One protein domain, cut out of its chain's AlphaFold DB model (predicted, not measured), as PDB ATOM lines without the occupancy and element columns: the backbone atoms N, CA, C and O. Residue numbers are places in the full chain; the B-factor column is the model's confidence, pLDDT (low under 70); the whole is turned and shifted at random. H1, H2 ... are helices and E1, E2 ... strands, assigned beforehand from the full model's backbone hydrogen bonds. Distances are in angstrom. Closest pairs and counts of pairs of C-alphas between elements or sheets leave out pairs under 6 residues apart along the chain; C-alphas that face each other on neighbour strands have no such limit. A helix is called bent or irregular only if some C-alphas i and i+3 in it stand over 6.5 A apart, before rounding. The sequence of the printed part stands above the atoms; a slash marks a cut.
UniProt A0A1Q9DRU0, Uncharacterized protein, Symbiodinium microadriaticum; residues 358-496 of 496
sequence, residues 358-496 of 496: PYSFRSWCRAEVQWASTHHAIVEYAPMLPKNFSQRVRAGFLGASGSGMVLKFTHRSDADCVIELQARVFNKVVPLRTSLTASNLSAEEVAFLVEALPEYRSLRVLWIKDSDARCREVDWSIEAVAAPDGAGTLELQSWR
ATOM      1  N   PRO A 358     -38.578  -7.841  26.386       86.69
ATOM      2  CA  PRO A 358     -38.605  -8.275  24.990       86.69
ATOM      3  C   PRO A 358     -39.958  -8.887  24.622       86.69
ATOM      4  O   PRO A 358     -40.601  -9.519  25.466       86.69
ATOM      5  N   TYR A 359     -40.389  -8.710  23.370       86.88
ATOM      6  CA  TYR A 359     -41.708  -9.136  22.889       86.88
ATOM      7  C   TYR A 359     -42.005 -10.615  23.180       86.88
ATOM      8  O   TYR A 359     -43.089 -10.949  23.664       86.88
ATOM      9  N   SER A 360     -41.012 -11.491  23.010       83.62
ATOM     10  CA  SER A 360     -41.118 -12.935  23.263       83.62
ATOM     11  C   SER A 360     -41.517 -13.302  24.700       83.62
ATOM     12  O   SER A 360     -42.089 -14.370  24.926       83.62
ATOM     13  N   PHE A 361     -41.282 -12.411  25.669       86.31
ATOM     14  CA  PHE A 361     -41.646 -12.604  27.074       86.31
ATOM     15  C   PHE A 361     -42.962 -11.919  27.464       86.31
ATOM     16  O   PHE A 361     -43.394 -12.047  28.611       86.31
ATOM     17  N   ARG A 362     -43.618 -11.184  26.558       87.69
ATOM     18  CA  ARG A 362     -44.855 -10.442  26.848       87.69
ATOM     19  C   ARG A 362     -46.066 -11.347  26.691       87.69
ATOM     20  O   ARG A 362     -46.369 -11.813  25.598       87.69
ATOM     21  N   SER A 363     -46.789 -11.580  27.781       87.00
ATOM     22  CA  SER A 363     -47.820 -12.628  27.792       87.00
ATOM     23  C   SER A 363     -49.002 -12.362  26.867       87.00
ATOM     24  O   SER A 363     -49.451 -13.290  26.203       87.00
ATOM     25  N   TRP A 364     -49.498 -11.120  26.805       89.25
ATOM     26  CA  TRP A 364     -50.591 -10.750  25.896       89.25
ATOM     27  C   TRP A 364     -50.164 -10.887  24.432       89.25
ATOM     28  O   TRP A 364     -50.808 -11.618  23.688       89.25
ATOM     29  N   CYS A 365     -49.003 -10.339  24.066       91.56
ATOM     30  CA  CYS A 365     -48.427 -10.505  22.732       91.56
ATOM     31  C   CYS A 365     -48.269 -11.992  22.363       91.56
ATOM     32  O   CYS A 365     -48.699 -12.433  21.303       91.56
ATOM     33  N   ARG A 366     -47.739 -12.821  23.273       92.06
ATOM     34  CA  ARG A 366     -47.624 -14.269  23.035       92.06
ATOM     35  C   ARG A 366     -48.976 -14.962  22.927       92.06
ATOM     36  O   ARG A 366     -49.098 -15.881  22.127       92.06
ATOM     37  N   ALA A 367     -49.990 -14.541  23.674       93.19
ATOM     38  CA  ALA A 367     -51.343 -15.064  23.513       93.19
ATOM     39  C   ALA A 367     -51.915 -14.738  22.128       93.19
ATOM     40  O   ALA A 367     -52.491 -15.614  21.489       93.19
ATOM     41  N   GLU A 368     -51.694 -13.519  21.636       95.06
ATOM     42  CA  GLU A 368     -52.103 -13.080  20.299       95.06
ATOM     43  C   GLU A 368     -51.440 -13.914  19.202       95.06
ATOM     44  O   GLU A 368     -52.135 -14.412  18.315       95.06
ATOM     45  N   VAL A 369     -50.129 -14.164  19.317       93.25
ATOM     46  CA  VAL A 369     -49.406 -15.089  18.429       93.25
ATOM     47  C   VAL A 369     -50.010 -16.487  18.485       93.25
ATOM     48  O   VAL A 369     -50.238 -17.100  17.448       93.25
ATOM     49  N   GLN A 370     -50.322 -16.992  19.678       95.19
ATOM     50  CA  GLN A 370     -50.906 -18.322  19.843       95.19
ATOM     51  C   GLN A 370     -52.310 -18.424  19.236       95.19
ATOM     52  O   GLN A 370     -52.623 -19.415  18.579       95.19
ATOM     53  N   TRP A 371     -53.148 -17.396  19.375       95.94
ATOM     54  CA  TRP A 371     -54.452 -17.339  18.714       95.94
ATOM     55  C   TRP A 371     -54.304 -17.280  17.191       95.94
ATOM     56  O   TRP A 371     -54.964 -18.047  16.487       95.94
ATOM     57  N   ALA A 372     -53.399 -16.437  16.690       94.50
ATOM     58  CA  ALA A 372     -53.103 -16.320  15.266       94.50
ATOM     59  C   ALA A 372     -52.527 -17.623  14.682       94.50
ATOM     60  O   ALA A 372     -52.898 -18.031  13.588       94.50
ATOM     61  N   SER A 373     -51.706 -18.355  15.437       92.75
ATOM     62  CA  SER A 373     -51.129 -19.640  15.012       92.75
ATOM     63  C   SER A 373     -52.157 -20.777  14.863       92.75
ATOM     64  O   SER A 373     -51.804 -21.902  14.532       92.75
ATOM     65  N   THR A 374     -53.450 -20.509  15.075       90.62
ATOM     66  CA  THR A 374     -54.530 -21.457  14.744       90.62
ATOM     67  C   THR A 374     -55.128 -21.244  13.349       90.62
ATOM     68  O   THR A 374     -56.022 -21.995  12.931       90.62
ATOM     69  N   HIS A 375     -54.642 -20.244  12.604       89.25
ATOM     70  CA  HIS A 375     -54.992 -20.021  11.202       89.25
ATOM     71  C   HIS A 375     -54.542 -21.174  10.295       89.25
ATOM     72  O   HIS A 375     -53.846 -22.100  10.699       89.25
ATOM     73  N   HIS A 376     -55.013 -21.151   9.048       84.44
ATOM     74  CA  HIS A 376     -54.649 -22.151   8.038       84.44
ATOM     75  C   HIS A 376     -53.188 -22.026   7.574       84.44
ATOM     76  O   HIS A 376     -52.637 -22.991   7.050       84.44
ATOM     77  N   ALA A 377     -52.588 -20.851   7.759       88.19
ATOM     78  CA  ALA A 377     -51.188 -20.571   7.503       88.19
ATOM     79  C   ALA A 377     -50.549 -20.071   8.802       88.19
ATOM     80  O   ALA A 377     -51.055 -19.127   9.414       88.19
ATOM     81  N   ILE A 378     -49.467 -20.719   9.219       90.56
ATOM     82  CA  ILE A 378     -48.669 -20.351  10.385       90.56
ATOM     83  C   ILE A 378     -47.262 -19.984   9.926       90.56
ATOM     84  O   ILE A 378     -46.673 -20.668   9.089       90.56
ATOM     85  N   VAL A 379     -46.741 -18.886  10.466       89.56
ATOM     86  CA  VAL A 379     -45.422 -18.347  10.123       89.56
ATOM     87  C   VAL A 379     -44.652 -18.128  11.418       89.56
ATOM     88  O   VAL A 379     -45.146 -17.434  12.315       89.56
ATOM     89  N   GLU A 380     -43.468 -18.731  11.504       90.94
ATOM     90  CA  GLU A 380     -42.506 -18.715  12.623       90.94
ATOM     91  C   GLU A 380     -42.960 -19.382  13.924       90.94
ATOM     92  O   GLU A 380     -42.124 -19.973  14.599       90.94
ATOM     93  N   TYR A 381     -44.253 -19.354  14.261       92.19
ATOM     94  CA  TYR A 381     -44.769 -19.883  15.525       92.19
ATOM     95  C   TYR A 381     -45.875 -20.915  15.325       92.19
ATOM     96  O   TYR A 381     -46.856 -20.675  14.613       92.19
ATOM     97  N   ALA A 382     -45.743 -22.033  16.027       93.38
ATOM     98  CA  ALA A 382     -46.731 -23.090  16.098       93.38
ATOM     99  C   ALA A 382     -47.678 -22.903  17.298       93.38
ATOM    100  O   ALA A 382     -47.309 -22.328  18.333       93.38
ATOM    101  N   PRO A 383     -48.922 -23.405  17.198       94.44
ATOM    102  CA  PRO A 383     -49.829 -23.402  18.330       94.44
ATOM    103  C   PRO A 383     -49.369 -24.429  19.367       94.44
ATOM    104  O   PRO A 383     -49.270 -25.622  19.096       94.44
ATOM    105  N   MET A 384     -49.134 -23.968  20.589       94.56
ATOM    106  CA  MET A 384     -48.816 -24.816  21.728       94.56
ATOM    107  C   MET A 384     -50.071 -25.513  22.254       94.56
ATOM    108  O   MET A 384     -51.155 -24.922  22.334       94.56
ATOM    109  N   LEU A 385     -49.892 -26.742  22.746       96.06
ATOM    110  CA  LEU A 385     -50.922 -27.404  23.538       96.06
ATOM    111  C   LEU A 385     -51.319 -26.539  24.750       96.06
ATOM    112  O   LEU A 385     -50.444 -25.947  25.397       96.06
ATOM    113  N   PRO A 386     -52.607 -26.524  25.146       96.88
ATOM    114  CA  PRO A 386     -53.079 -25.711  26.268       96.88
ATOM    115  C   PRO A 386     -52.324 -25.943  27.582       96.88
ATOM    116  O   PRO A 386     -52.058 -25.001  28.332       96.88
ATOM    117  N   LYS A 387     -51.927 -27.196  27.853       95.62
ATOM    118  CA  LYS A 387     -51.123 -27.555  29.033       95.62
ATOM    119  C   LYS A 387     -49.758 -26.844  29.028       95.62
ATOM    120  O   LYS A 387     -49.361 -26.311  30.060       95.62
ATOM    121  N   ASN A 388     -49.096 -26.762  27.872       93.00
ATOM    122  CA  ASN A 388     -47.761 -26.178  27.733       93.00
ATOM    123  C   ASN A 388     -47.839 -24.659  27.842       93.00
ATOM    124  O   ASN A 388     -47.077 -24.049  28.588       93.00
ATOM    125  N   PHE A 389     -48.819 -24.048  27.171       93.44
ATOM    126  CA  PHE A 389     -49.057 -22.613  27.290       93.44
ATOM    127  C   PHE A 389     -49.355 -22.213  28.743       93.44
ATOM    128  O   PHE A 389     -48.736 -21.291  29.276       93.44
ATOM    129  N   SER A 390     -50.229 -22.959  29.430       92.56
ATOM    130  CA  SER A 390     -50.534 -22.731  30.848       92.56
ATOM    131  C   SER A 390     -49.300 -22.874  31.744       92.56
ATOM    132  O   SER A 390     -49.093 -22.047  32.633       92.56
ATOM    133  N   GLN A 391     -48.454 -23.879  31.504       90.75
ATOM    134  CA  GLN A 391     -47.199 -24.051  32.236       90.75
ATOM    135  C   GLN A 391     -46.240 -22.877  32.017       90.75
ATOM    136  O   GLN A 391     -45.693 -22.379  32.997       90.75
ATOM    137  N   ARG A 392     -46.093 -22.372  30.783       88.62
ATOM    138  CA  ARG A 392     -45.244 -21.200  30.491       88.62
ATOM    139  C   ARG A 392     -45.735 -19.932  31.190       88.62
ATOM    140  O   ARG A 392     -44.948 -19.193  31.783       88.62
ATOM    141  N   VAL A 393     -47.051 -19.707  31.187       88.31
ATOM    142  CA  VAL A 393     -47.675 -18.617  31.954       88.31
ATOM    143  C   VAL A 393     -47.404 -18.776  33.453       88.31
ATOM    144  O   VAL A 393     -47.016 -17.819  34.118       88.31
ATOM    145  N   ARG A 394     -47.557 -19.988  33.999       86.56
ATOM    146  CA  ARG A 394     -47.346 -20.256  35.431       86.56
ATOM    147  C   ARG A 394     -45.885 -20.144  35.860       86.56
ATOM    148  O   ARG A 394     -45.617 -19.591  36.924       86.56
ATOM    149  N   ALA A 395     -44.950 -20.599  35.028       84.38
ATOM    150  CA  ALA A 395     -43.514 -20.412  35.232       84.38
ATOM    151  C   ALA A 395     -43.145 -18.918  35.294       84.38
ATOM    152  O   ALA A 395     -42.324 -18.523  36.122       84.38
ATOM    153  N   GLY A 396     -43.851 -18.099  34.499       79.56
ATOM    154  CA  GLY A 396     -44.000 -16.645  34.636       79.56
ATOM    155  C   GLY A 396     -44.037 -16.133  36.072       79.56
ATOM    156  O   GLY A 396     -43.241 -15.282  36.470       79.56
ATOM    157  N   PHE A 397     -44.964 -16.678  36.859       73.00
ATOM    158  CA  PHE A 397     -45.239 -16.225  38.223       73.00
ATOM    159  C   PHE A 397     -44.216 -16.685  39.250       73.00
ATOM    160  O   PHE A 397     -44.021 -16.002  40.252       73.00
ATOM    161  N   LEU A 398     -43.576 -17.829  39.014       70.94
ATOM    162  CA  LEU A 398     -42.633 -18.426  39.957       70.94
ATOM    163  C   LEU A 398     -41.215 -17.850  39.831       70.94
ATOM    164  O   LEU A 398     -40.336 -18.250  40.587       70.94
ATOM    165  N   GLY A 399     -40.976 -16.926  38.890       62.44
ATOM    166  CA  GLY A 399     -39.653 -16.331  38.680       62.44
ATOM    167  C   GLY A 399     -38.602 -17.357  38.249       62.44
ATOM    168  O   GLY A 399     -37.417 -17.177  38.518       62.44
ATOM    169  N   ALA A 400     -39.032 -18.450  37.611       62.91
ATOM    170  CA  ALA A 400     -38.160 -19.537  37.187       62.91
ATOM    171  C   ALA A 400     -37.307 -19.099  35.982       62.91
ATOM    172  O   ALA A 400     -37.626 -19.390  34.836       62.91
ATOM    173  N   SER A 401     -36.212 -18.383  36.231       52.38
ATOM    174  CA  SER A 401     -35.365 -17.740  35.210       52.38
ATOM    175  C   SER A 401     -34.506 -18.692  34.354       52.38
ATOM    176  O   SER A 401     -33.532 -18.254  33.755       52.38
ATOM    177  N   GLY A 402     -34.823 -19.989  34.293       50.97
ATOM    178  CA  GLY A 402     -33.884 -21.006  33.802       50.97
ATOM    179  C   GLY A 402     -33.966 -21.405  32.325       50.97
ATOM    180  O   GLY A 402     -32.964 -21.870  31.799       50.97
ATOM    181  N   SER A 403     -35.112 -21.281  31.642       51.72
ATOM    182  CA  SER A 403     -35.315 -22.052  30.393       51.72
ATOM    183  C   SER A 403     -36.029 -21.346  29.232       51.72
ATOM    184  O   SER A 403     -36.556 -22.017  28.355       51.72
ATOM    185  N   GLY A 404     -36.114 -20.009  29.195       55.03
ATOM    186  CA  GLY A 404     -36.811 -19.310  28.091       55.03
ATOM    187  C   GLY A 404     -38.334 -19.569  28.030       55.03
ATOM    188  O   GLY A 404     -39.038 -19.106  27.131       55.03
ATOM    189  N   MET A 405     -38.882 -20.270  29.027       61.22
ATOM    190  CA  MET A 405     -40.287 -20.681  29.101       61.22
ATOM    191  C   MET A 405     -41.190 -19.728  29.900       61.22
ATOM    192  O   MET A 405     -42.308 -20.093  30.239       61.22
ATOM    193  N   VAL A 406     -40.749 -18.512  30.217       79.62
ATOM    194  CA  VAL A 406     -41.432 -17.640  31.190       79.62
ATOM    195  C   VAL A 406     -42.201 -16.531  30.476       79.62
ATOM    196  O   VAL A 406     -41.596 -15.709  29.796       79.62
ATOM    197  N   LEU A 407     -43.522 -16.463  30.661       81.50
ATOM    198  CA  LEU A 407     -44.336 -15.342  30.174       81.50
ATOM    199  C   LEU A 407     -44.607 -14.337  31.305       81.50
ATOM    200  O   LEU A 407     -45.029 -14.714  32.396       81.50
ATOM    201  N   LYS A 408     -44.347 -13.047  31.057       80.62
ATOM    202  CA  LYS A 408     -44.519 -11.956  32.028       80.62
ATOM    203  C   LYS A 408     -45.829 -11.212  31.782       80.62
ATOM    204  O   LYS A 408     -46.100 -10.778  30.658       80.62
ATOM    205  N   PHE A 409     -46.653 -11.084  32.818       76.25
ATOM    206  CA  PHE A 409     -47.894 -10.306  32.793       76.25
ATOM    207  C   PHE A 409     -47.686  -8.963  33.488       76.25
ATOM    208  O   PHE A 409     -47.184  -8.926  34.611       76.25
ATOM    209  N   THR A 410     -48.141  -7.879  32.857       69.06
ATOM    210  CA  THR A 410     -48.214  -6.557  33.498       69.06
ATOM    211  C   THR A 410     -49.252  -6.563  34.625       69.06
ATOM    212  O   THR A 410     -48.991  -6.057  35.715       69.06
ATOM    213  N   HIS A 411     -50.399  -7.217  34.402       69.62
ATOM    214  CA  HIS A 411     -51.447  -7.414  35.401       69.62
ATOM    215  C   HIS A 411     -51.675  -8.903  35.657       69.62
ATOM    216  O   HIS A 411     -52.043  -9.662  34.764       69.62
ATOM    217  N   ARG A 412     -51.472  -9.333  36.906       67.44
ATOM    218  CA  ARG A 412     -51.605 -10.748  37.301       67.44
ATOM    219  C   ARG A 412     -53.025 -11.293  37.115       67.44
ATOM    220  O   ARG A 412     -53.180 -12.489  36.907       67.44
ATOM    221  N   SER A 413     -54.035 -10.424  37.169       77.81
ATOM    222  CA  SER A 413     -55.450 -10.768  36.967       77.81
ATOM    223  C   SER A 413     -55.756 -11.331  35.582       77.81
ATOM    224  O   SER A 413     -56.752 -12.028  35.412       77.81
ATOM    225  N   ASP A 414     -54.916 -11.032  34.595       83.50
ATOM    226  CA  ASP A 414     -55.202 -11.352  33.197       83.50
ATOM    227  C   ASP A 414     -54.800 -12.784  32.834       83.50
ATOM    228  O   ASP A 414     -55.231 -13.319  31.814       83.50
ATOM    229  N   ALA A 415     -53.985 -13.420  33.674       86.81
ATOM    230  CA  ALA A 415     -53.347 -14.694  33.384       86.81
ATOM    231  C   ALA A 415     -54.344 -15.826  33.157       86.81
ATOM    232  O   ALA A 415     -54.276 -16.520  32.143       86.81
ATOM    233  N   ASP A 416     -55.292 -15.979  34.080       88.75
ATOM    234  CA  ASP A 416     -56.302 -17.031  34.003       88.75
ATOM    235  C   ASP A 416     -57.206 -16.831  32.786       88.75
ATOM    236  O   ASP A 416     -57.496 -17.786  32.067       88.75
ATOM    237  N   CYS A 417     -57.574 -15.576  32.501       88.94
ATOM    238  CA  CYS A 417     -58.345 -15.219  31.313       88.94
ATOM    239  C   CYS A 417     -57.589 -15.603  30.032       88.94
ATOM    240  O   CYS A 417     -58.139 -16.275  29.163       88.94
ATOM    241  N   VAL A 418     -56.310 -15.239  29.925       90.69
ATOM    242  CA  VAL A 418     -55.477 -15.537  28.753       90.69
ATOM    243  C   VAL A 418     -55.262 -17.042  28.565       90.69
ATOM    244  O   VAL A 418     -55.397 -17.534  27.442       90.69
ATOM    245  N   ILE A 419     -54.991 -17.789  29.643       92.50
ATOM    246  CA  ILE A 419     -54.892 -19.258  29.603       92.50
ATOM    247  C   ILE A 419     -56.207 -19.861  29.104       92.50
ATOM    248  O   ILE A 419     -56.199 -20.703  28.204       92.50
ATOM    249  N   GLU A 420     -57.338 -19.431  29.669       92.81
ATOM    250  CA  GLU A 420     -58.651 -19.940  29.284       92.81
ATOM    251  C   GLU A 420     -58.950 -19.643  27.810       92.81
ATOM    252  O   GLU A 420     -59.407 -20.526  27.081       92.81
ATOM    253  N   LEU A 421     -58.672 -18.421  27.349       93.00
ATOM    254  CA  LEU A 421     -58.900 -18.019  25.964       93.00
ATOM    255  C   LEU A 421     -58.017 -18.793  24.983       93.00
ATOM    256  O   LEU A 421     -58.533 -19.266  23.972       93.00
ATOM    257  N   GLN A 422     -56.724 -18.973  25.273       95.56
ATOM    258  CA  GLN A 422     -55.832 -19.773  24.428       95.56
ATOM    259  C   GLN A 422     -56.323 -21.218  24.317       95.56
ATOM    260  O   GLN A 422     -56.523 -21.705  23.203       95.56
ATOM    261  N   ALA A 423     -56.622 -21.862  25.450       95.75
ATOM    262  CA  ALA A 423     -57.127 -23.231  25.469       95.75
ATOM    263  C   ALA A 423     -58.425 -23.363  24.663       95.75
ATOM    264  O   ALA A 423     -58.632 -24.318  23.914       95.75
ATOM    265  N   ARG A 424     -59.309 -22.374  24.801       92.00
ATOM    266  CA  ARG A 424     -60.600 -22.335  24.123       92.00
ATOM    267  C   ARG A 424     -60.464 -22.173  22.610       92.00
ATOM    268  O   ARG A 424     -61.187 -22.849  21.881       92.00
ATOM    269  N   VAL A 425     -59.576 -21.296  22.137       95.19
ATOM    270  CA  VAL A 425     -59.292 -21.138  20.701       95.19
ATOM    271  C   VAL A 425     -58.700 -22.426  20.147       95.19
ATOM    272  O   VAL A 425     -59.244 -22.966  19.185       95.19
ATOM    273  N   PHE A 426     -57.661 -22.955  20.799       96.44
ATOM    274  CA  PHE A 426     -56.980 -24.179  20.386       96.44
ATOM    275  C   PHE A 426     -57.979 -25.332  20.220       96.44
ATOM    276  O   PHE A 426     -58.176 -25.834  19.116       96.44
ATOM    277  N   ASN A 427     -58.719 -25.663  21.283       95.44
ATOM    278  CA  ASN A 427     -59.656 -26.792  21.295       95.44
ATOM    279  C   ASN A 427     -60.827 -26.638  20.311       95.44
ATOM    280  O   ASN A 427     -61.467 -27.626  19.956       95.44
ATOM    281  N   LYS A 428     -61.149 -25.408  19.893       92.44
ATOM    282  CA  LYS A 428     -62.236 -25.140  18.947       92.44
ATOM    283  C   LYS A 428     -61.769 -25.176  17.496       92.44
ATOM    284  O   LYS A 428     -62.510 -25.657  16.645       92.44
ATOM    285  N   VAL A 429     -60.598 -24.614  17.206       93.56
ATOM    286  CA  VAL A 429     -60.128 -24.397  15.830       93.56
ATOM    287  C   VAL A 429     -59.293 -25.574  15.338       93.56
ATOM    288  O   VAL A 429     -59.522 -26.053  14.227       93.56
ATOM    289  N   VAL A 430     -58.366 -26.068  16.161       94.62
ATOM    290  CA  VAL A 430     -57.378 -27.082  15.761       94.62
ATOM    291  C   VAL A 430     -58.030 -28.397  15.302       94.62
ATOM    292  O   VAL A 430     -57.737 -28.828  14.185       94.62
ATOM    293  N   PRO A 431     -59.000 -28.995  16.029       94.44
ATOM    294  CA  PRO A 431     -59.584 -30.278  15.620       94.44
ATOM    295  C   PRO A 431     -60.381 -30.240  14.311       94.44
ATOM    296  O   PRO A 431     -60.614 -31.283  13.700       94.44
ATOM    297  N   LEU A 432     -60.827 -29.053  13.890       92.56
ATOM    298  CA  LEU A 432     -61.641 -28.848  12.688       92.56
ATOM    299  C   LEU A 432     -60.799 -28.490  11.456       92.56
ATOM    300  O   LEU A 432     -61.337 -28.384  10.354       92.56
ATOM    301  N   ARG A 433     -59.492 -28.270  11.624       92.31
ATOM    302  CA  ARG A 433     -58.611 -27.826  10.546       92.31
ATOM    303  C   ARG A 433     -58.340 -28.976   9.578       92.31
ATOM    304  O   ARG A 433     -57.873 -30.029   9.987       92.31
ATOM    305  N   THR A 434     -58.612 -28.756   8.291       90.75
ATOM    306  CA  THR A 434     -58.419 -29.766   7.235       90.75
ATOM    307  C   THR A 434     -57.111 -29.629   6.472       90.75
ATOM    308  O   THR A 434     -56.639 -30.605   5.896       90.75
ATOM    309  N   SER A 435     -56.525 -28.437   6.452       89.88
ATOM    310  CA  SER A 435     -55.247 -28.152   5.804       89.88
ATOM    311  C   SER A 435     -54.447 -27.156   6.634       89.88
ATOM    312  O   SER A 435     -55.035 -26.242   7.214       89.88
ATOM    313  N   LEU A 436     -53.129 -27.323   6.692       92.25
ATOM    314  CA  LEU A 436     -52.223 -26.446   7.428       92.25
ATOM    315  C   LEU A 436     -50.964 -26.197   6.600       92.25
ATOM    316  O   LEU A 436     -50.332 -27.138   6.129       92.25
ATOM    317  N   THR A 437     -50.593 -24.931   6.457       92.38
ATOM    318  CA  THR A 437     -49.299 -24.516   5.918       92.38
ATOM    319  C   THR A 437     -48.479 -23.925   7.051       92.38
ATOM    320  O   THR A 437     -48.943 -23.003   7.711       92.38
ATOM    321  N   ALA A 438     -47.272 -24.427   7.257       92.50
ATOM    322  CA  ALA A 438     -46.313 -23.919   8.217       92.50
ATOM    323  C   ALA A 438     -45.054 -23.444   7.495       92.50
ATOM    324  O   ALA A 438     -44.539 -24.152   6.628       92.50
ATOM    325  N   SER A 439     -44.558 -22.261   7.841       92.19
ATOM    326  CA  SER A 439     -43.316 -21.744   7.272       92.19
ATOM    327  C   SER A 439     -42.421 -21.061   8.296       92.19
ATOM    328  O   SER A 439     -42.908 -20.525   9.292       92.19
ATOM    329  N   ASN A 440     -41.112 -21.055   8.025       91.00
ATOM    330  CA  ASN A 440     -40.093 -20.388   8.842       91.00
ATOM    331  C   ASN A 440     -40.080 -20.825  10.317       91.00
ATOM    332  O   ASN A 440     -39.725 -20.037  11.190       91.00
ATOM    333  N   LEU A 441     -40.491 -22.060  10.628       89.81
ATOM    334  CA  LEU A 441     -40.480 -22.547  12.006       89.81
ATOM    335  C   LEU A 441     -39.045 -22.847  12.458       89.81
ATOM    336  O   LEU A 441     -38.287 -23.536  11.767       89.81
ATOM    337  N   SER A 442     -38.693 -22.368  13.652       89.88
ATOM    338  CA  SER A 442     -37.477 -22.793  14.348       89.88
ATOM    339  C   SER A 442     -37.596 -24.255  14.796       89.88
ATOM    340  O   SER A 442     -38.697 -24.798  14.873       89.88
ATOM    341  N   ALA A 443     -36.483 -24.897  15.160       87.19
ATOM    342  CA  ALA A 443     -36.513 -26.272  15.671       87.19
ATOM    343  C   ALA A 443     -37.416 -26.436  16.917       87.19
ATOM    344  O   ALA A 443     -38.090 -27.454  17.066       87.19
ATOM    345  N   GLU A 444     -37.473 -25.423  17.790       88.25
ATOM    346  CA  GLU A 444     -38.372 -25.410  18.954       88.25
ATOM    347  C   GLU A 444     -39.847 -25.362  18.522       88.25
ATOM    348  O   GLU A 444     -40.677 -26.119  19.020       88.25
ATOM    349  N   GLU A 445     -40.176 -24.511  17.550       91.12
ATOM    350  CA  GLU A 445     -41.549 -24.341  17.067       91.12
ATOM    351  C   GLU A 445     -42.010 -25.540  16.222       91.12
ATOM    352  O   GLU A 445     -43.176 -25.932  16.292       91.12
ATOM    353  N   VAL A 446     -41.095 -26.210  15.510       89.88
ATOM    354  CA  VAL A 446     -41.358 -27.523  14.903       89.88
ATOM    355  C   VAL A 446     -41.722 -28.539  15.985       89.88
ATOM    356  O   VAL A 446     -42.721 -29.238  15.828       89.88
ATOM    357  N   ALA A 447     -40.986 -28.598  17.101       90.12
ATOM    358  CA  ALA A 447     -41.301 -29.513  18.199       90.12
ATOM    359  C   ALA A 447     -42.689 -29.239  18.810       90.12
ATOM    360  O   ALA A 447     -43.445 -30.181  19.054       90.12
ATOM    361  N   PHE A 448     -43.071 -27.967  18.988       92.19
ATOM    362  CA  PHE A 448     -44.429 -27.621  19.421       92.19
ATOM    363  C   PHE A 448     -45.493 -28.040  18.407       92.19
ATOM    364  O   PHE A 448     -46.533 -28.565  18.811       92.19
ATOM    365  N   LEU A 449     -45.239 -27.848  17.108       93.00
ATOM    366  CA  LEU A 449     -46.154 -28.306  16.066       93.00
ATOM    367  C   LEU A 449     -46.329 -29.825  16.130       93.00
ATOM    368  O   LEU A 449     -47.466 -30.286  16.172       93.00
ATOM    369  N   VAL A 450     -45.231 -30.589  16.196       92.19
ATOM    370  CA  VAL A 450     -45.255 -32.058  16.321       92.19
ATOM    371  C   VAL A 450     -46.120 -32.489  17.501       92.19
ATOM    372  O   VAL A 450     -46.979 -33.355  17.350       92.19
ATOM    373  N   GLU A 451     -45.931 -31.867  18.665       93.31
ATOM    374  CA  GLU A 451     -46.704 -32.202  19.863       93.31
ATOM    375  C   GLU A 451     -48.198 -31.866  19.710       93.31
ATOM    376  O   GLU A 451     -49.048 -32.555  20.274       93.31
ATOM    377  N   ALA A 452     -48.535 -30.823  18.948       95.00
ATOM    378  CA  ALA A 452     -49.911 -30.399  18.707       95.00
ATOM    379  C   ALA A 452     -50.627 -31.207  17.610       95.00
ATOM    380  O   ALA A 452     -51.857 -31.291  17.645       95.00
ATOM    381  N   LEU A 453     -49.902 -31.811  16.657       93.88
ATOM    382  CA  LEU A 453     -50.473 -32.541  15.512       93.88
ATOM    383  C   LEU A 453     -51.531 -33.600  15.880       93.88
ATOM    384  O   LEU A 453     -52.545 -33.650  15.183       93.88
ATOM    385  N   PRO A 454     -51.408 -34.388  16.968       94.94
ATOM    386  CA  PRO A 454     -52.452 -35.338  17.367       94.94
ATOM    387  C   PRO A 454     -53.829 -34.703  17.633       94.94
ATOM    388  O   PRO A 454     -54.856 -35.375  17.529       94.94
ATOM    389  N   GLU A 455     -53.887 -33.407  17.953       96.25
ATOM    390  CA  GLU A 455     -55.151 -32.693  18.173       96.25
ATOM    391  C   GLU A 455     -55.825 -32.256  16.860       96.25
ATOM    392  O   GLU A 455     -57.016 -31.929  16.850       96.25
ATOM    393  N   TYR A 456     -55.116 -32.307  15.728       93.94
ATOM    394  CA  TYR A 456     -55.613 -31.974  14.392       93.94
ATOM    395  C   TYR A 456     -56.411 -33.129  13.755       93.94
ATOM    396  O   TYR A 456     -56.093 -33.637  12.683       93.94
ATOM    397  N   ARG A 457     -57.515 -33.528  14.392       92.81
ATOM    398  CA  ARG A 457     -58.313 -34.723  14.024       92.81
ATOM    399  C   ARG A 457     -58.881 -34.734  12.600       92.81
ATOM    400  O   ARG A 457     -59.271 -35.789  12.110       92.81
ATOM    401  N   SER A 458     -58.996 -33.568  11.967       93.31
ATOM    402  CA  SER A 458     -59.547 -33.422  10.613       93.31
ATOM    403  C   SER A 458     -58.487 -33.109   9.556       93.31
ATOM    404  O   SER A 458     -58.857 -32.912   8.395       93.31
ATOM    405  N   LEU A 459     -57.206 -33.024   9.932       93.25
ATOM    406  CA  LEU A 459     -56.137 -32.575   9.047       93.25
ATOM    407  C   LEU A 459     -55.841 -33.629   7.990       93.25
ATOM    408  O   LEU A 459     -55.601 -34.795   8.282       93.25
ATOM    409  N   ARG A 460     -55.894 -33.196   6.735       89.94
ATOM    410  CA  ARG A 460     -55.669 -34.033   5.554       89.94
ATOM    411  C   ARG A 460     -54.377 -33.680   4.844       89.94
ATOM    412  O   ARG A 460     -53.831 -34.528   4.149       89.94
ATOM    413  N   VAL A 461     -53.947 -32.427   4.987       88.00
ATOM    414  CA  VAL A 461     -52.792 -31.883   4.283       88.00
ATOM    415  C   VAL A 461     -51.981 -30.996   5.218       88.00
ATOM    416  O   VAL A 461     -52.525 -30.052   5.796       88.00
ATOM    417  N   LEU A 462     -50.689 -31.296   5.343       89.88
ATOM    418  CA  LEU A 462     -49.707 -30.470   6.038       89.88
ATOM    419  C   LEU A 462     -48.587 -30.114   5.061       89.88
ATOM    420  O   LEU A 462     -47.952 -31.005   4.500       89.88
ATOM    421  N   TRP A 463     -48.340 -28.819   4.897       87.88
ATOM    422  CA  TRP A 463     -47.187 -28.299   4.170       87.88
ATOM    423  C   TRP A 463     -46.241 -27.626   5.150       87.88
ATOM    424  O   TRP A 463     -46.663 -26.727   5.872       87.88
ATOM    425  N   ILE A 464     -44.970 -28.020   5.147       87.69
ATOM    426  CA  ILE A 464     -43.912 -27.346   5.906       87.69
ATOM    427  C   ILE A 464     -42.908 -26.779   4.903       87.69
ATOM    428  O   ILE A 464     -42.434 -27.507   4.030       87.69
ATOM    429  N   LYS A 465     -42.622 -25.480   5.005       87.06
ATOM    430  CA  LYS A 465     -41.721 -24.737   4.113       87.06
ATOM    431  C   LYS A 465     -40.667 -23.994   4.919       87.06
ATOM    432  O   LYS A 465     -40.965 -23.536   6.018       87.06
ATOM    433  N   ASP A 466     -39.456 -23.872   4.382       81.88
ATOM    434  CA  ASP A 466     -38.411 -22.968   4.897       81.88
ATOM    435  C   ASP A 466     -38.177 -23.059   6.421       81.88
ATOM    436  O   ASP A 466     -37.834 -22.089   7.084       81.88
ATOM    437  N   SER A 467     -38.419 -24.236   7.000       80.19
ATOM    438  CA  SER A 467     -38.365 -24.484   8.441       80.19
ATOM    439  C   SER A 467     -37.160 -25.357   8.761       80.19
ATOM    440  O   SER A 467     -36.718 -26.137   7.912       80.19
ATOM    441  N   ASP A 468     -36.618 -25.245   9.976       70.38
ATOM    442  CA  ASP A 468     -35.441 -26.020  10.373       70.38
ATOM    443  C   ASP A 468     -35.794 -27.514  10.495       70.38
ATOM    444  O   ASP A 468     -36.224 -28.004  11.537       70.38
ATOM    445  N   ALA A 469     -35.622 -28.250   9.397       55.00
ATOM    446  CA  ALA A 469     -35.933 -29.674   9.290       55.00
ATOM    447  C   ALA A 469     -34.922 -30.582  10.021       55.00
ATOM    448  O   ALA A 469     -34.987 -31.804   9.898       55.00
ATOM    449  N   ARG A 470     -33.972 -30.025  10.792       52.22
ATOM    450  CA  ARG A 470     -32.950 -30.798  11.523       52.22
ATOM    451  C   ARG A 470     -33.480 -31.544  12.755       52.22
ATOM    452  O   ARG A 470     -32.670 -32.069  13.519       52.22
ATOM    453  N   CYS A 471     -34.797 -31.683  12.917       44.16
ATOM    454  CA  CYS A 471     -35.405 -32.701  13.778       44.16
ATOM    455  C   CYS A 471     -35.123 -34.109  13.215       44.16
ATOM    456  O   CYS A 471     -35.991 -34.770  12.652       44.16
ATOM    457  N   ARG A 472     -33.871 -34.559  13.340       35.28
ATOM    458  CA  ARG A 472     -33.500 -35.968  13.211       35.28
ATOM    459  C   ARG A 472     -34.167 -36.715  14.371       35.28
ATOM    460  O   ARG A 472     -34.012 -36.294  15.510       35.28
ATOM    461  N   GLU A 473     -34.892 -37.786  14.052       37.59
ATOM    462  CA  GLU A 473     -35.582 -38.693  14.991       37.59
ATOM    463  C   GLU A 473     -36.874 -38.178  15.649       37.59
ATOM    464  O   GLU A 473     -37.116 -38.388  16.833       37.59
ATOM    465  N   VAL A 474     -37.781 -37.587  14.870       40.41
ATOM    466  CA  VAL A 474     -39.202 -37.834  15.159       40.41
ATOM    467  C   VAL A 474     -39.602 -38.997  14.262       40.41
ATOM    468  O   VAL A 474     -39.494 -38.890  13.041       40.41
ATOM    469  N   ASP A 475     -39.962 -40.128  14.870       35.81
ATOM    470  CA  ASP A 475     -40.437 -41.339  14.195       35.81
ATOM    471  C   ASP A 475     -41.799 -41.045  13.549       35.81
ATOM    472  O   ASP A 475     -42.873 -41.334  14.079       35.81
ATOM    473  N   TRP A 476     -41.759 -40.319  12.434       46.03
ATOM    474  CA  TRP A 476     -42.911 -40.079  11.596       46.03
ATOM    475  C   TRP A 476     -43.169 -41.370  10.828       46.03
ATOM    476  O   TRP A 476     -42.581 -41.603   9.773       46.03
ATOM    477  N   SER A 477     -44.084 -42.204  11.306       33.56
ATOM    478  CA  SER A 477     -44.723 -43.211  10.458       33.56
ATOM    479  C   SER A 477     -45.654 -42.507   9.455       33.56
ATOM    480  O   SER A 477     -46.873 -42.625   9.544       33.56
ATOM    481  N   ILE A 478     -45.088 -41.689   8.559       42.88
ATOM    482  CA  ILE A 478     -45.804 -40.914   7.544       42.88
ATOM    483  C   ILE A 478     -45.065 -41.053   6.213       42.88
ATOM    484  O   ILE A 478     -43.869 -40.778   6.121       42.88
ATOM    485  N   GLU A 479     -45.786 -41.457   5.168       35.75
ATOM    486  CA  GLU A 479     -45.284 -41.463   3.794       35.75
ATOM    487  C   GLU A 479     -45.080 -40.014   3.322       35.75
ATOM    488  O   GLU A 479     -46.010 -39.323   2.907       35.75
ATOM    489  N   ALA A 480     -43.847 -39.523   3.435       39.06
ATOM    490  CA  ALA A 480     -43.442 -38.246   2.867       39.06
ATOM    491  C   ALA A 480     -43.269 -38.391   1.349       39.06
ATOM    492  O   ALA A 480     -42.429 -39.167   0.889       39.06
ATOM    493  N   VAL A 481     -44.023 -37.619   0.564       38.69
ATOM    494  CA  VAL A 481     -43.771 -37.481  -0.874       38.69
ATOM    495  C   VAL A 481     -42.922 -36.227  -1.061       38.69
ATOM    496  O   VAL A 481     -43.357 -35.112  -0.778       38.69
ATOM    497  N   ALA A 482     -41.673 -36.410  -1.486       35.62
ATOM    498  CA  ALA A 482     -40.803 -35.296  -1.837       35.62
ATOM    499  C   ALA A 482     -41.328 -34.614  -3.111       35.62
ATOM    500  O   ALA A 482     -41.558 -35.284  -4.121       35.62
ATOM    501  N   ALA A 483     -41.505 -33.290  -3.073       38.91
ATOM    502  CA  ALA A 483     -41.805 -32.518  -4.274       38.91
ATOM    503  C   ALA A 483     -40.605 -32.570  -5.257       38.91
ATOM    504  O   ALA A 483     -39.457 -32.521  -4.799       38.91
ATOM    505  N   PRO A 484     -40.824 -32.666  -6.584       35.12
ATOM    506  CA  PRO A 484     -39.754 -32.853  -7.578       35.12
ATOM    507  C   PRO A 484     -38.734 -31.707  -7.700       35.12
ATOM    508  O   PRO A 484     -37.703 -31.865  -8.353       35.12
ATOM    509  N   ASP A 485     -39.009 -30.549  -7.112       40.47
ATOM    510  CA  ASP A 485     -38.401 -29.282  -7.502       40.47
ATOM    511  C   ASP A 485     -37.659 -28.603  -6.343       40.47
ATOM    512  O   ASP A 485     -37.886 -27.439  -6.055       40.47
ATOM    513  N   GLY A 486     -36.737 -29.333  -5.697       38.19
ATOM    514  CA  GLY A 486     -35.520 -28.819  -5.028       38.19
ATOM    515  C   GLY A 486     -35.648 -27.813  -3.865       38.19
ATOM    516  O   GLY A 486     -34.679 -27.609  -3.138       38.19
ATOM    517  N   ALA A 487     -36.811 -27.208  -3.651       40.25
ATOM    518  CA  ALA A 487     -37.185 -26.450  -2.474       40.25
ATOM    519  C   ALA A 487     -37.738 -27.453  -1.464       40.25
ATOM    520  O   ALA A 487     -38.582 -28.267  -1.832       40.25
ATOM    521  N   GLY A 488     -37.252 -27.424  -0.221       40.94
ATOM    522  CA  GLY A 488     -37.588 -28.366   0.855       40.94
ATOM    523  C   GLY A 488     -39.059 -28.337   1.284       40.94
ATOM    524  O   GLY A 488     -39.368 -28.008   2.424       40.94
ATOM    525  N   THR A 489     -39.963 -28.675   0.370       39.31
ATOM    526  CA  THR A 489     -41.394 -28.831   0.587       39.31
ATOM    527  C   THR A 489     -41.636 -30.296   0.898       39.31
ATOM    528  O   THR A 489     -41.534 -31.157   0.024       39.31
ATOM    529  N   LEU A 490     -41.931 -30.577   2.165       43.41
ATOM    530  CA  LEU A 490     -42.419 -31.880   2.590       43.41
ATOM    531  C   LEU A 490     -43.945 -31.858   2.448       43.41
ATOM    532  O   LEU A 490     -44.627 -31.136   3.178       43.41
ATOM    533  N   GLU A 491     -44.470 -32.591   1.467       40.09
ATOM    534  CA  GLU A 491     -45.905 -32.816   1.326       40.09
ATOM    535  C   GLU A 491     -46.258 -34.119   2.048       40.09
ATOM    536  O   GLU A 491     -45.850 -35.211   1.646       40.09
ATOM    537  N   LEU A 492     -46.994 -33.999   3.152       46.91
ATOM    538  CA  LEU A 492     -47.519 -35.154   3.876       46.91
ATOM    539  C   LEU A 492     -48.935 -35.427   3.363       46.91
ATOM    540  O   LEU A 492     -49.867 -34.677   3.672       46.91
ATOM    541  N   GLN A 493     -49.095 -36.485   2.564       33.88
ATOM    542  CA  GLN A 493     -50.404 -36.930   2.094       33.88
ATOM    543  C   GLN A 493     -50.927 -38.088   2.951       33.88
ATOM    544  O   GLN A 493     -50.388 -39.188   2.960       33.88
ATOM    545  N   SER A 494     -52.072 -37.831   3.584       32.34
ATOM    546  CA  SER A 494     -52.939 -38.776   4.296       32.34
ATOM    547  C   SER A 494     -52.464 -39.282   5.669       32.34
ATOM    548  O   SER A 494     -51.386 -39.836   5.840       32.34
ATOM    549  N   TRP A 495     -53.352 -39.116   6.651       33.44
ATOM    550  CA  TRP A 495     -53.402 -39.868   7.903       33.44
ATOM    551  C   TRP A 495     -54.717 -40.666   7.901       33.44
ATOM    552  O   TRP A 495     -55.757 -40.132   7.492       33.44
ATOM    553  N   ARG A 496     -54.683 -41.932   8.330       30.92
ATOM    554  CA  ARG A 496     -55.868 -42.714   8.715       30.92
ATOM    555  C   ARG A 496     -55.784 -43.088  10.178       30.92
ATOM    556  O   ARG A 496     -54.693 -43.545  10.578       30.92
TER     557      ARG A 496
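This is residues 358 to 496 of the 496 residues of an uncharacterized protein of Symbiodinium microadriaticum (UniProt A0A1Q9DRU0). What shape do these atoms make? A five-stranded mixed sheet forms one end of an elongated body, and beyond its E1 edge three helices, H1, H2 and H3, run nearly side by side in a triangle to make the other end. What else belongs to it? H4 is nearest to the mean of the C-alphas, and the sheet order is E1, E2, E3, E5, E4. The printed part has 139 residues, of mixed class, with H1 E1 H2 H3 E2 H4 E3 E4 E5 along the chain, and is compact: radius of gyration of the C-alphas 15.9 A, spans 51 by 29 by 22 A.

Where are the strands? E1 is residues 377 to 379, E2 435 to 439, E3 461 to 465, E4 480 to 482 and E5 490 to 493, ending at C-alpha (-50.404, -36.930, 2.094). Where are the helices? H1 is residues 363 to 372, from C-alpha (-47.820, -12.628, 27.792); H2 is 386 to 398, 18.7 A; H3 is 414 to 432, 27.7 A; H4 is 443 to 455, 19.9 A. H4 is irregular, with C-alphas 451 and 454 7.0 A apart, and H3 only just, with 428 and 431 6.7 A apart.

How do strands pair? E2 is parallel to E1, N 378 and O 437 2.8 A apart, and to E3, N 438 and O 463 2.8 A apart. E5 is antiparallel to E3, N 492 and O 462 3.4 A apart, and forms a hairpin with E4, N 481 and O 491 3.2 A apart. E1, H2 H3, E2 and E2, H4, E3 are strand-helix-strand units, parallel neighbour strands with helices between, both crossovers right-handed. How do helices sit? H3 touches H1 with residues 418 to 426 alone, closest C-alphas Trp 371 and Gln 422, 6.4 A, and forms a helical hairpin with H2, closest C-alphas Pro 386 and Ala 423, 4.8 A. H4 only grazes the sheet, with residues 445 to 453. Every O i to N i+4 pair is within hydrogen-bond range in H1; 8 of 9 are in H2, 13 of 15 in H3, 7 of 9 in H4.

How large is it? The two C-alphas farthest apart, of Ser 413 and Pro 484, are 52.1 A apart. Any cut, long link or low confidence? The printed part has no cut; the links H2 to H3 and E3 to E4 are long, and pLDDT is under 70 at residues 399 to 405, 410 to 412 and 469 to 496.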